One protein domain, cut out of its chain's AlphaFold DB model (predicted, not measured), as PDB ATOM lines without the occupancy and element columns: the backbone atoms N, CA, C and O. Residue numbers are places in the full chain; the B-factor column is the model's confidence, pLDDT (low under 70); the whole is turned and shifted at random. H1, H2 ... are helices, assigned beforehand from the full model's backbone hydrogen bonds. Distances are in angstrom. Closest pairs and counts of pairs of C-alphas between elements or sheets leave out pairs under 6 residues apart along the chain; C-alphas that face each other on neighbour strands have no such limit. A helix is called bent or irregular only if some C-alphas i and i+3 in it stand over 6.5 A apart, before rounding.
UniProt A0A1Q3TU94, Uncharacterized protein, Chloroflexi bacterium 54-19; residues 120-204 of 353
ATOM      1  N   ILE A 120      22.257 -36.104 -33.413       82.62
ATOM      2  CA  ILE A 120      22.324 -36.595 -34.793       82.62
ATOM      3  C   ILE A 120      21.399 -35.817 -35.738       82.62
ATOM      4  O   ILE A 120      21.818 -35.475 -36.840       82.62
ATOM      5  N   GLU A 121      20.193 -35.445 -35.294       84.69
ATOM      6  CA  GLU A 121      19.269 -34.634 -36.098       84.69
ATOM      7  C   GLU A 121      19.868 -33.267 -36.446       84.69
ATOM      8  O   GLU A 121      19.812 -32.825 -37.591       84.69
ATOM      9  N   GLN A 122      20.485 -32.599 -35.468       84.81
ATOM     10  CA  GLN A 122      21.090 -31.284 -35.683       84.81
ATOM     11  C   GLN A 122      22.292 -31.373 -36.619       84.81
ATOM     12  O   GLN A 122      22.435 -30.532 -37.503       84.81
ATOM     13  N   VAL A 123      23.125 -32.404 -36.458       85.44
ATOM     14  CA  VAL A 123      24.277 -32.636 -37.336       85.44
ATOM     15  C   VAL A 123      23.815 -32.884 -38.769       85.44
ATOM     16  O   VAL A 123      24.322 -32.237 -39.678       85.44
ATOM     17  N   ILE A 124      22.803 -33.733 -38.978       86.94
ATOM     18  CA  ILE A 124      22.268 -33.990 -40.322       86.94
ATOM     19  C   ILE A 124      21.699 -32.709 -40.937       86.94
ATOM     20  O   ILE A 124      21.946 -32.447 -42.107       86.94
ATOM     21  N   LEU A 125      20.977 -31.880 -40.178       87.19
ATOM     22  CA  LEU A 125      20.450 -30.612 -40.698       87.19
ATOM     23  C   LEU A 125      21.561 -29.636 -41.108       87.19
ATOM     24  O   LEU A 125      21.425 -28.963 -42.130       87.19
ATOM     25  N   VAL A 126      22.647 -29.560 -40.335       85.69
ATOM     26  CA  VAL A 126      23.815 -28.730 -40.667       85.69
ATOM     27  C   VAL A 126      24.509 -29.251 -41.924       85.69
ATOM     28  O   VAL A 126      24.803 -28.460 -42.816       85.69
ATOM     29  N   GLU A 127      24.713 -30.564 -42.031       87.75
ATOM     30  CA  GLU A 127      25.325 -31.181 -43.212       87.75
ATOM     31  C   GLU A 127      24.441 -31.051 -44.456       87.75
ATOM     32  O   GLU A 127      24.929 -30.740 -45.534       87.75
ATOM     33  N   LEU A 128      23.120 -31.196 -44.326       86.12
ATOM     34  CA  LEU A 128      22.199 -30.929 -45.431       86.12
ATOM     35  C   LEU A 128      22.274 -29.465 -45.872       86.12
ATOM     36  O   LEU A 128      22.296 -29.195 -47.068       86.12
ATOM     37  N   GLY A 129      22.354 -28.521 -44.930       82.81
ATOM     38  CA  GLY A 129      22.496 -27.095 -45.233       82.81
ATOM     39  C   GLY A 129      23.858 -26.704 -45.821       82.81
ATOM     40  O   GLY A 129      23.964 -25.647 -46.441       82.81
ATOM     41  N   SER A 130      24.894 -27.533 -45.659       84.00
ATOM     42  CA  SER A 130      26.220 -27.296 -46.244       84.00
ATOM     43  C   SER A 130      26.289 -27.683 -47.727       84.00
ATOM     44  O   SER A 130      27.180 -27.225 -48.450       84.00
ATOM     45  N   LEU A 131      25.328 -28.479 -48.213       82.94
ATOM     46  CA  LEU A 131      25.256 -28.884 -49.612       82.94
ATOM     47  C   LEU A 131      24.891 -27.684 -50.506       82.94
ATOM     48  O   LEU A 131      23.897 -27.005 -50.234       82.94
ATOM     49  N   PRO A 132      25.614 -27.440 -51.619       75.94
ATOM     50  CA  PRO A 132      25.345 -26.306 -52.509       75.94
ATOM     51  C   PRO A 132      23.882 -26.217 -52.964       75.94
ATOM     52  O   PRO A 132      23.295 -25.137 -52.961       75.94
ATOM     53  N   GLU A 133      23.277 -27.367 -53.270       75.06
ATOM     54  CA  GLU A 133      21.896 -27.514 -53.754       75.06
ATOM     55  C   GLU A 133      20.828 -27.170 -52.698       75.06
ATOM     56  O   GLU A 133      19.690 -26.852 -53.040       75.06
ATOM     57  N   LEU A 134      21.189 -27.218 -51.414       75.31
ATOM     58  CA  LEU A 134      20.286 -27.033 -50.275       75.31
ATOM     59  C   LEU A 134      20.645 -25.821 -49.407       75.31
ATOM     60  O   LEU A 134      19.887 -25.469 -48.507       75.31
ATOM     61  N   SER A 135      21.756 -25.147 -49.701       74.38
ATOM     62  CA  SER A 135      22.279 -24.012 -48.928       74.38
ATOM     63  C   SER A 135      21.305 -22.838 -48.778       74.38
ATOM     64  O   SER A 135      21.373 -22.091 -47.804       74.38
ATOM     65  N   SER A 136      20.362 -22.681 -49.712       70.44
ATOM     66  CA  SER A 136      19.323 -21.647 -49.668       70.44
ATOM     67  C   SER A 136      18.042 -22.070 -48.936       70.44
ATOM     68  O   SER A 136      17.098 -21.282 -48.870       70.44
ATOM     69  N   LYS A 137      17.946 -23.316 -48.453       71.00
ATOM     70  CA  LYS A 137      16.738 -23.863 -47.820       71.00
ATOM     71  C   LYS A 137      16.700 -23.551 -46.327       71.00
ATOM     72  O   LYS A 137      17.712 -23.543 -45.633       71.00
ATOM     73  N   THR A 138      15.498 -23.317 -45.811       74.31
ATOM     74  CA  THR A 138      15.270 -23.107 -44.377       74.31
ATOM     75  C   THR A 138      15.277 -24.430 -43.610       74.31
ATOM     76  O   THR A 138      14.968 -25.485 -44.157       74.31
ATOM     77  N   VAL A 139      15.512 -24.384 -42.293       76.44
ATOM     78  CA  VAL A 139      15.450 -25.575 -41.417       76.44
ATOM     79  C   VAL A 139      14.119 -26.327 -41.553       76.44
ATOM     80  O   VAL A 139      14.087 -27.553 -41.503       76.44
ATOM     81  N   SER A 140      13.012 -25.606 -41.754       72.31
ATOM     82  CA  SER A 140      11.688 -26.217 -41.927       72.31
ATOM     83  C   SER A 140      11.571 -27.018 -43.231       72.31
ATOM     84  O   SER A 140      10.861 -28.015 -43.270       72.31
ATOM     85  N   GLU A 141      12.285 -26.607 -44.280       72.19
ATOM     86  CA  GLU A 141      12.345 -27.305 -45.573       72.19
ATOM     87  C   GLU A 141      13.365 -28.452 -45.571       72.19
ATOM     88  O   GLU A 141      13.196 -29.420 -46.304       72.19
ATOM     89  N   LEU A 142      14.395 -28.382 -44.723       81.25
ATOM     90  CA  LEU A 142      15.381 -29.456 -44.563       81.25
ATOM     91  C   LEU A 142      14.862 -30.620 -43.705       81.25
ATOM     92  O   LEU A 142      15.263 -31.763 -43.910       81.25
ATOM     93  N   LYS A 143      13.944 -30.364 -42.763       83.81
ATOM     94  CA  LYS A 143      13.366 -31.399 -41.886       83.81
ATOM     95  C   LYS A 143      12.684 -32.557 -42.640       83.81
ATOM     96  O   LYS A 143      12.934 -33.699 -42.264       83.81
ATOM     97  N   PRO A 144      11.852 -32.324 -43.675       81.25
ATOM     98  CA  PRO A 144      11.288 -33.400 -44.496       81.25
ATOM     99  C   PRO A 144      12.349 -34.255 -45.196       81.25
ATOM    100  O   PRO A 144      12.227 -35.480 -45.215       81.25
ATOM    101  N   ILE A 145      13.419 -33.625 -45.697       85.62
ATOM    102  CA  ILE A 145      14.554 -34.322 -46.321       85.62
ATOM    103  C   ILE A 145      15.240 -35.215 -45.288       85.62
ATOM    104  O   ILE A 145      15.391 -36.412 -45.509       85.62
ATOM    105  N   MET A 146      15.587 -34.651 -44.128       89.00
ATOM    106  CA  MET A 146      16.176 -35.391 -43.012       89.00
ATOM    107  C   MET A 146      15.300 -36.576 -42.594       89.00
ATOM    108  O   MET A 146      15.808 -37.680 -42.433       89.00
ATOM    109  N   LYS A 147      13.986 -36.370 -42.444       86.12
ATOM    110  CA  LYS A 147      13.058 -37.439 -42.065       86.12
ATOM    111  C   LYS A 147      13.025 -38.555 -43.107       86.12
ATOM    112  O   LYS A 147      13.125 -39.713 -42.742       86.12
ATOM    113  N   SER A 148      12.983 -38.206 -44.388       84.12
ATOM    114  CA  SER A 148      13.002 -39.192 -45.473       84.12
ATOM    115  C   SER A 148      14.314 -39.994 -45.502       84.12
ATOM    116  O   SER A 148      14.309 -41.186 -45.805       84.12
ATOM    117  N   LEU A 149      15.442 -39.367 -45.142       86.62
ATOM    118  CA  LEU A 149      16.724 -40.055 -44.954       86.62
ATOM    119  C   LEU A 149      16.735 -40.963 -43.711       86.62
ATOM    120  O   LEU A 149      17.364 -42.020 -43.732       86.62
ATOM    121  N   PHE A 150      16.042 -40.591 -42.634       85.12
ATOM    122  CA  PHE A 150      15.833 -41.498 -41.506       85.12
ATOM    123  C   PHE A 150      14.972 -42.688 -41.907       85.12
ATOM    124  O   PHE A 150      15.407 -43.817 -41.731       85.12
ATOM    125  N   ASP A 151      13.822 -42.449 -42.529       82.62
ATOM    126  CA  ASP A 151      12.889 -43.505 -42.916       82.62
ATOM    127  C   ASP A 151      13.586 -44.533 -43.830       82.62
ATOM    128  O   ASP A 151      13.597 -45.721 -43.525       82.62
ATOM    129  N   ILE A 152      14.325 -44.092 -44.860       81.31
ATOM    130  CA  ILE A 152      15.045 -45.021 -45.751       81.31
ATOM    131  C   ILE A 152      16.178 -45.791 -45.051       81.31
ATOM    132  O   ILE A 152      16.505 -46.909 -45.454       81.31
ATOM    133  N   THR A 153      16.819 -45.209 -44.029       80.94
ATOM    134  CA  THR A 153      17.874 -45.905 -43.271       80.94
ATOM    135  C   THR A 153      17.288 -46.893 -42.272       80.94
ATOM    136  O   THR A 153      17.862 -47.969 -42.089       80.94
ATOM    137  N   THR A 154      16.140 -46.574 -41.678       79.62
ATOM    138  CA  THR A 154      15.360 -47.489 -40.844       79.62
ATOM    139  C   THR A 154      14.851 -48.663 -41.675       79.62
ATOM    140  O   THR A 154      15.168 -49.802 -41.340       79.62
ATOM    141  N   ASP A 155      14.222 -48.399 -42.821       73.88
ATOM    142  CA  ASP A 155      13.717 -49.430 -43.736       73.88
ATOM    143  C   ASP A 155      14.840 -50.358 -44.230       73.88
ATOM    144  O   ASP A 155      14.681 -51.576 -44.315       73.88
ATOM    145  N   ALA A 156      16.019 -49.803 -44.537       75.50
ATOM    146  CA  ALA A 156      17.186 -50.594 -44.931       75.50
ATOM    147  C   ALA A 156      17.771 -51.426 -43.771       75.50
ATOM    148  O   ALA A 156      18.437 -52.438 -44.011       75.50
ATOM    149  N   SER A 157      17.553 -50.995 -42.528       70.12
ATOM    150  CA  SER A 157      18.037 -51.675 -41.321       70.12
ATOM    151  C   SER A 157      17.095 -52.778 -40.843       70.12
ATOM    152  O   SER A 157      17.525 -53.649 -40.080       70.12
ATOM    153  N   ASP A 158      15.842 -52.780 -41.295       69.50
ATOM    154  CA  ASP A 158      14.871 -53.789 -40.901       69.50
ATOM    155  C   ASP A 158      15.221 -55.177 -41.452       69.50
ATOM    156  O   ASP A 158      15.719 -55.378 -42.570       69.50
ATOM    157  N   SER A 159      15.001 -56.190 -40.606       56.75
ATOM    158  CA  SER A 159      15.366 -57.572 -40.936       56.75
ATOM    159  C   SER A 159      14.554 -58.100 -42.120       56.75
ATOM    160  O   SER A 159      15.074 -58.850 -42.950       56.75
ATOM    161  N   GLU A 160      13.318 -57.616 -42.235       62.62
ATOM    162  CA  GLU A 160      12.364 -57.918 -43.279       62.62
ATOM    163  C   GLU A 160      12.232 -56.706 -44.211       62.62
ATOM    164  O   GLU A 160      11.770 -55.660 -43.789       62.62
ATOM    165  N   TYR A 161      12.585 -56.858 -45.493       61.84
ATOM    166  CA  TYR A 161      12.265 -55.888 -46.556       61.84
ATOM    167  C   TYR A 161      10.747 -55.662 -46.727       61.84
ATOM    168  O   TYR A 161      10.170 -56.239 -47.644       61.84
ATOM    169  N   ASP A 162      10.060 -54.940 -45.846       55.62
ATOM    170  CA  ASP A 162       8.604 -54.773 -45.897       55.62
ATOM    171  C   ASP A 162       8.189 -53.815 -47.025       55.62
ATOM    172  O   ASP A 162       8.115 -52.602 -46.863       55.62
ATOM    173  N   SER A 163       7.958 -54.361 -48.221       60.62
ATOM    174  CA  SER A 163       7.337 -53.618 -49.314       60.62
ATOM    175  C   SER A 163       5.951 -54.171 -49.602       60.62
ATOM    176  O   SER A 163       5.742 -55.386 -49.657       60.62
ATOM    177  N   SER A 164       5.012 -53.278 -49.918       58.25
ATOM    178  CA  SER A 164       3.678 -53.638 -50.417       58.25
ATOM    179  C   SER A 164       3.730 -54.535 -51.668       58.25
ATOM    180  O   SER A 164       2.760 -55.220 -51.982       58.25
ATOM    181  N   PHE A 165       4.876 -54.573 -52.361       58.78
ATOM    182  CA  PHE A 165       5.145 -55.424 -53.520       58.78
ATOM    183  C   PHE A 165       5.481 -56.880 -53.178       58.78
ATOM    184  O   PHE A 165       5.487 -57.717 -54.079       58.78
ATOM    185  N   ARG A 166       5.688 -57.229 -51.899       62.62
ATOM    186  CA  ARG A 166       5.963 -58.611 -51.465       62.62
ATOM    187  C   ARG A 166       4.941 -59.625 -51.967       62.62
ATOM    188  O   ARG A 166       5.304 -60.742 -52.331       62.62
ATOM    189  N   TYR A 167       3.672 -59.228 -52.015       63.50
ATOM    190  CA  TYR A 167       2.580 -60.084 -52.474       63.50
ATOM    191  C   TYR A 167       2.654 -60.378 -53.982       63.50
ATOM    192  O   TYR A 167       2.206 -61.435 -54.432       63.50
ATOM    193  N   CYS A 168       3.295 -59.496 -54.755       65.38
ATOM    194  CA  CYS A 168       3.449 -59.630 -56.201       65.38
ATOM    195  C   CYS A 168       4.566 -60.602 -56.605       65.38
ATOM    196  O   CYS A 168       4.509 -61.129 -57.712       65.38
ATOM    197  N   PHE A 169       5.526 -60.921 -55.725       72.88
ATOM    198  CA  PHE A 169       6.607 -61.869 -56.052       72.88
ATOM    199  C   PHE A 169       6.084 -63.267 -56.397       72.88
ATOM    200  O   PHE A 169       6.704 -63.991 -57.169       72.88
ATOM    201  N   SER A 170       4.913 -63.643 -55.871       69.75
ATOM    202  CA  SER A 170       4.241 -64.906 -56.206       69.75
ATOM    203  C   SER A 170       3.819 -65.014 -57.680       69.75
ATOM    204  O   SER A 170       3.616 -66.121 -58.172       69.75
ATOM    205  N   LEU A 171       3.714 -63.882 -58.384       75.44
ATOM    206  CA  LEU A 171       3.310 -63.788 -59.789       75.44
ATOM    207  C   LEU A 171       4.504 -63.765 -60.754       75.44
ATOM    208  O   LEU A 171       4.317 -63.756 -61.970       75.44
ATOM    209  N   ALA A 172       5.726 -63.739 -60.228       77.25
ATOM    210  CA  ALA A 172       6.938 -63.644 -61.018       77.25
ATOM    211  C   ALA A 172       7.385 -64.993 -61.583       77.25
ATOM    212  O   ALA A 172       7.123 -66.052 -61.014       77.25
ATOM    213  N   ALA A 173       8.160 -64.954 -62.670       75.62
ATOM    214  CA  ALA A 173       8.736 -66.157 -63.277       75.62
ATOM    215  C   ALA A 173       9.729 -66.884 -62.346       75.62
ATOM    216  O   ALA A 173       9.991 -68.074 -62.514       75.62
ATOM    217  N   SER A 174      10.315 -66.183 -61.371       82.56
ATOM    218  CA  SER A 174      11.232 -66.754 -60.376       82.56
ATOM    219  C   SER A 174      11.080 -66.050 -59.022       82.56
ATOM    220  O   SER A 174      11.914 -65.214 -58.667       82.56
ATOM    221  N   PRO A 175      10.048 -66.411 -58.232       78.06
ATOM    222  CA  PRO A 175       9.669 -65.701 -57.006       78.06
ATOM    223  C   PRO A 175      10.801 -65.550 -55.985       78.06
ATOM    224  O   PRO A 175      10.968 -64.498 -55.376       78.06
ATOM    225  N   ASN A 176      11.618 -66.595 -55.808       79.00
ATOM    226  CA  ASN A 176      12.709 -66.583 -54.830       79.00
ATOM    227  C   ASN A 176      13.857 -65.653 -55.233       79.00
ATOM    228  O   ASN A 176      14.447 -65.005 -54.373       79.00
ATOM    229  N   LEU A 177      14.174 -65.594 -56.528       79.88
ATOM    230  CA  LEU A 177      15.268 -64.769 -57.033       79.88
ATOM    231  C   LEU A 177      14.866 -63.294 -57.004       79.88
ATOM    232  O   LEU A 177      15.630 -62.462 -56.535       79.88
ATOM    233  N   GLU A 178      13.630 -62.992 -57.397       78.12
ATOM    234  CA  GLU A 178      13.091 -61.633 -57.356       78.12
ATOM    235  C   GLU A 178      12.947 -61.113 -55.918       78.12
ATOM    236  O   GLU A 178      13.308 -59.972 -55.638       78.12
ATOM    237  N   LYS A 179      12.542 -61.982 -54.978       78.19
ATOM    238  CA  LYS A 179      12.549 -61.675 -53.543       78.19
ATOM    239  C   LYS A 179      13.958 -61.343 -53.040       78.19
ATOM    240  O   LYS A 179      14.132 -60.320 -52.383       78.19
ATOM    241  N   GLN A 180      14.960 -62.166 -53.360       79.00
ATOM    242  CA  GLN A 180      16.350 -61.911 -52.961       79.00
ATOM    243  C   GLN A 180      16.896 -60.614 -53.567       79.00
ATOM    244  O   GLN A 180      17.538 -59.832 -52.872       79.00
ATOM    245  N   THR A 181      16.627 -60.351 -54.848       79.44
ATOM    246  CA  THR A 181      17.040 -59.102 -55.504       79.44
ATOM    247  C   THR A 181      16.387 -57.887 -54.851       79.44
ATOM    248  O   THR A 181      17.075 -56.907 -54.577       79.44
ATOM    249  N   ALA A 182      15.090 -57.959 -54.545       74.94
ATOM    250  CA  ALA A 182      14.377 -56.878 -53.878       74.94
ATOM    251  C   ALA A 182      14.871 -56.647 -52.440       74.94
ATOM    252  O   ALA A 182      15.017 -55.502 -52.023       74.94
ATOM    253  N   GLU A 183      15.205 -57.709 -51.700       76.75
ATOM    254  CA  GLU A 183      15.827 -57.603 -50.374       76.75
ATOM    255  C   GLU A 183      17.201 -56.921 -50.437       76.75
ATOM    256  O   GLU A 183      17.495 -56.046 -49.622       76.75
ATOM    257  N   ILE A 184      18.029 -57.280 -51.422       79.25
ATOM    258  CA  ILE A 184      19.343 -56.658 -51.629       79.25
ATOM    259  C   ILE A 184      19.183 -55.175 -51.993       79.25
ATOM    260  O   ILE A 184      19.816 -54.324 -51.371       79.25
ATOM    261  N   GLU A 185      18.327 -54.841 -52.960       75.94
ATOM    262  CA  GLU A 185      18.101 -53.453 -53.397       75.94
ATOM    263  C   GLU A 185      17.391 -52.598 -52.333       75.94
ATOM    264  O   GLU A 185      17.644 -51.394 -52.219       75.94
ATOM    265  N   GLY A 186      16.558 -53.213 -51.492       73.75
ATOM    266  CA  GLY A 186      15.958 -52.581 -50.321       73.75
ATOM    267  C   GLY A 186      17.010 -52.108 -49.323       73.75
ATOM    268  O   GLY A 186      17.020 -50.934 -48.954       73.75
ATOM    269  N   LYS A 187      17.950 -52.995 -48.976       79.00
ATOM    270  CA  LYS A 187      19.025 -52.728 -48.003       79.00
ATOM    271  C   LYS A 187      20.172 -51.888 -48.560       79.00
ATOM    272  O   LYS A 187      20.954 -51.312 -47.807       79.00
ATOM    273  N   LYS A 188      20.294 -51.802 -49.882       80.56
ATOM    274  CA  LYS A 188      21.333 -51.018 -50.547       80.56
ATOM    275  C   LYS A 188      21.023 -49.525 -50.455       80.56
ATOM    276  O   LYS A 188      20.009 -49.044 -50.966       80.56
ATOM    277  N   LEU A 189      21.940 -48.784 -49.844       79.06
ATOM    278  CA  LEU A 189      21.982 -47.323 -49.863       79.06
ATOM    279  C   LEU A 189      23.175 -46.892 -50.716       79.06
ATOM    280  O   LEU A 189      24.323 -47.159 -50.371       79.06
ATOM    281  N   ASN A 190      22.908 -46.254 -51.855       82.31
ATOM    282  CA  ASN A 190      23.932 -45.710 -52.743       82.31
ATOM    283  C   ASN A 190      23.705 -44.208 -52.976       82.31
ATOM    284  O   ASN A 190      22.654 -43.656 -52.637       82.31
ATOM    285  N   LYS A 191      24.703 -43.549 -53.577       82.31
ATOM    286  CA  LYS A 191      24.645 -42.116 -53.893       82.31
ATOM    287  C   LYS A 191      23.404 -41.762 -54.718       82.31
ATOM    288  O   LYS A 191      22.741 -40.782 -54.415       82.31
ATOM    289  N   GLU A 192      23.078 -42.570 -55.723       80.38
ATOM    290  CA  GLU A 192      21.939 -42.336 -56.619       80.38
ATOM    291  C   GLU A 192      20.600 -42.341 -55.874       80.38
ATOM    292  O   GLU A 192      19.803 -41.426 -56.054       80.38
ATOM    293  N   LYS A 193      20.376 -43.317 -54.987       79.25
ATOM    294  CA  LYS A 193      19.157 -43.451 -54.176       79.25
ATOM    295  C   LYS A 193      19.000 -42.253 -53.239       79.25
ATOM    296  O   LYS A 193      17.939 -41.635 -53.226       79.25
ATOM    297  N   VAL A 194      20.075 -41.849 -52.557       83.94
ATOM    298  CA  VAL A 194      20.082 -40.652 -51.697       83.94
ATOM    299  C   VAL A 194      19.816 -39.380 -52.510       83.94
ATOM    300  O   VAL A 194      18.924 -38.612 -52.162       83.94
ATOM    301  N   SER A 195      20.520 -39.176 -53.628       81.19
ATOM    302  CA  SER A 195      20.311 -38.014 -54.502       81.19
ATOM    303  C   SER A 195      18.897 -37.971 -55.082       81.19
ATOM    304  O   SER A 195      18.299 -36.902 -55.143       81.19
ATOM    305  N   SER A 196      18.329 -39.113 -55.478       78.06
ATOM    306  CA  SER A 196      16.960 -39.184 -56.001       78.06
ATOM    307  C   SER A 196      15.918 -38.789 -54.955       78.06
ATOM    308  O   SER A 196      14.973 -38.079 -55.281       78.06
ATOM    309  N   LEU A 197      16.127 -39.175 -53.692       81.62
ATOM    310  CA  LEU A 197      15.253 -38.828 -52.577       81.62
ATOM    311  C   LEU A 197      15.357 -37.341 -52.233       81.62
ATOM    312  O   LEU A 197      14.335 -36.675 -52.095       81.62
ATOM    313  N   ILE A 198      16.578 -36.802 -52.171       80.62
ATOM    314  CA  ILE A 198      16.794 -35.365 -51.970       80.62
ATOM    315  C   ILE A 198      16.122 -34.577 -53.100       80.62
ATOM    316  O   ILE A 198      15.364 -33.653 -52.825       80.62
ATOM    317  N   ASN A 199      16.314 -34.980 -54.357       74.94
ATOM    318  CA  ASN A 199      15.673 -34.336 -55.505       74.94
ATOM    319  C   ASN A 199      14.149 -34.454 -55.467       74.94
ATOM    320  O   ASN A 199      13.464 -33.488 -55.792       74.94
ATOM    321  N   LEU A 200      13.608 -35.598 -55.042       72.88
ATOM    322  CA  LEU A 200      12.171 -35.780 -54.864       72.88
ATOM    323  C   LEU A 200      11.630 -34.794 -53.824       72.88
ATOM    324  O   LEU A 200      10.652 -34.107 -54.098       72.88
ATOM    325  N   GLU A 201      12.282 -34.665 -52.672       72.56
ATOM    326  CA  GLU A 201      11.883 -33.727 -51.618       72.56
ATOM    327  C   GLU A 201      12.085 -32.257 -52.014       72.56
ATOM    328  O   GLU A 201      11.223 -31.428 -51.742       72.56
ATOM    329  N   ILE A 202      13.159 -31.912 -52.732       67.88
ATOM    330  CA  ILE A 202      13.330 -30.570 -53.319       67.88
ATOM    331  C   ILE A 202      12.206 -30.286 -54.323       67.88
ATOM    332  O   ILE A 202      11.674 -29.175 -54.364       67.88
ATOM    333  N   SER A 203      11.833 -31.292 -55.121       62.59
ATOM    334  CA  SER A 203      10.749 -31.205 -56.101       62.59
ATOM    335  C   SER A 203       9.356 -31.190 -55.468       62.59
ATOM    336  O   SER A 203       8.391 -30.849 -56.157       62.59
ATOM    337  N   LYS A 204       9.230 -31.465 -54.156       63.81
ATOM    338  CA  LYS A 204       8.033 -31.163 -53.350       63.81
ATOM    339  C   LYS A 204       7.961 -29.647 -53.085       63.81
ATOM    340  O   LYS A 204       8.087 -29.155 -51.974       63.81
TER     341      LYS A 204
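AT A GLANCE: This is residues 120 to 204 of the 353 residues of an uncharacterized protein of Chloroflexi bacterium 54-19 (UniProt A0A1Q3TU94). The model is a long, loose two-part shape: a long helix, H2, with H1 and H5 packed on it as one lobe, and a helical hairpin of H3 and H4 reaching away beyond the far end of H2 as the other. H4 meets H2 end to end at a corner, while H1 crosses the beginning of H2 and H5 slants back over it. The printed part has 85 residues, with five named helices in the order H1, H2, H3, H4, H5 and no named strand; the class is all helix. The whole is loose, with a radius of gyration of the C-alphas of 15.9 A, and only just elongated, spanning 48 by 24 by 19 A.

IN THESE COORDINATES: Find C-alpha 139 at (15.450, -25.575, -41.417); from there H2, residues 139 to 157, runs 26.2 A to C-alpha 157 at (18.037, -51.675, -41.321). It is neither bent nor irregular, but only just: C-alphas 141 and 144 are 6.3 A apart. Before it, H1, residues 120 to 130, covers 15.3 A. After it, look for H3, residues 164 to 171, 13.8 A long and only just irregular, with C-alphas 164 and 167 6.9 A apart. H4, residues 175 to 187, is 18.4 A long, and H5, residues 191 to 203, runs 17.8 A to C-alpha 203 at (10.749, -31.205, -56.101).

HOW THE PARTS SIT: Start from H2, the hub, which touches three helices. Its residues 139 to 146 touch H1 at a steep tilt of 60 degrees, opposite ways; the closest C-alphas, of Leu 125 and Leu 142, are 6.5 A apart. Its residues 144 to 149 touch H5, opposite ways, at a tilt of 38 degrees, only just steep, closest at the C-alphas of Ile 145 and Glu 201, 6.0 A apart. H2 and H4 touch only at their ends, where the C-alphas of Ala 156 and Lys 187 are 4.2 A apart. H3 and H4 form a hairpin, opposite ways at a shallow tilt of 24 degrees, with the C-alphas of Phe 169 and Pro 175 closest at 5.0 A. H1 and H5 are apart, and so are H2 and H3. Every O i to N i+4 pair is within hydrogen-bond range in H1, H4 and H5; in H2 it is 13 of 15, and in H3 0 of 4, beside 3 of 5 O i to N i+3 pairs.

THE WHOLE: The C-alphas farthest apart, of Ser 136 and Ala 173, are 47.7 A apart. The printed part has no cut. The links H3 to H4 and H4 to H5 are tight, and H1 to H2 and H2 to H3 are short. The mean pLDDT of the printed part is 76.6; look for values under 70 at residues 158 to 168, residue 170 and residues 202 to 204.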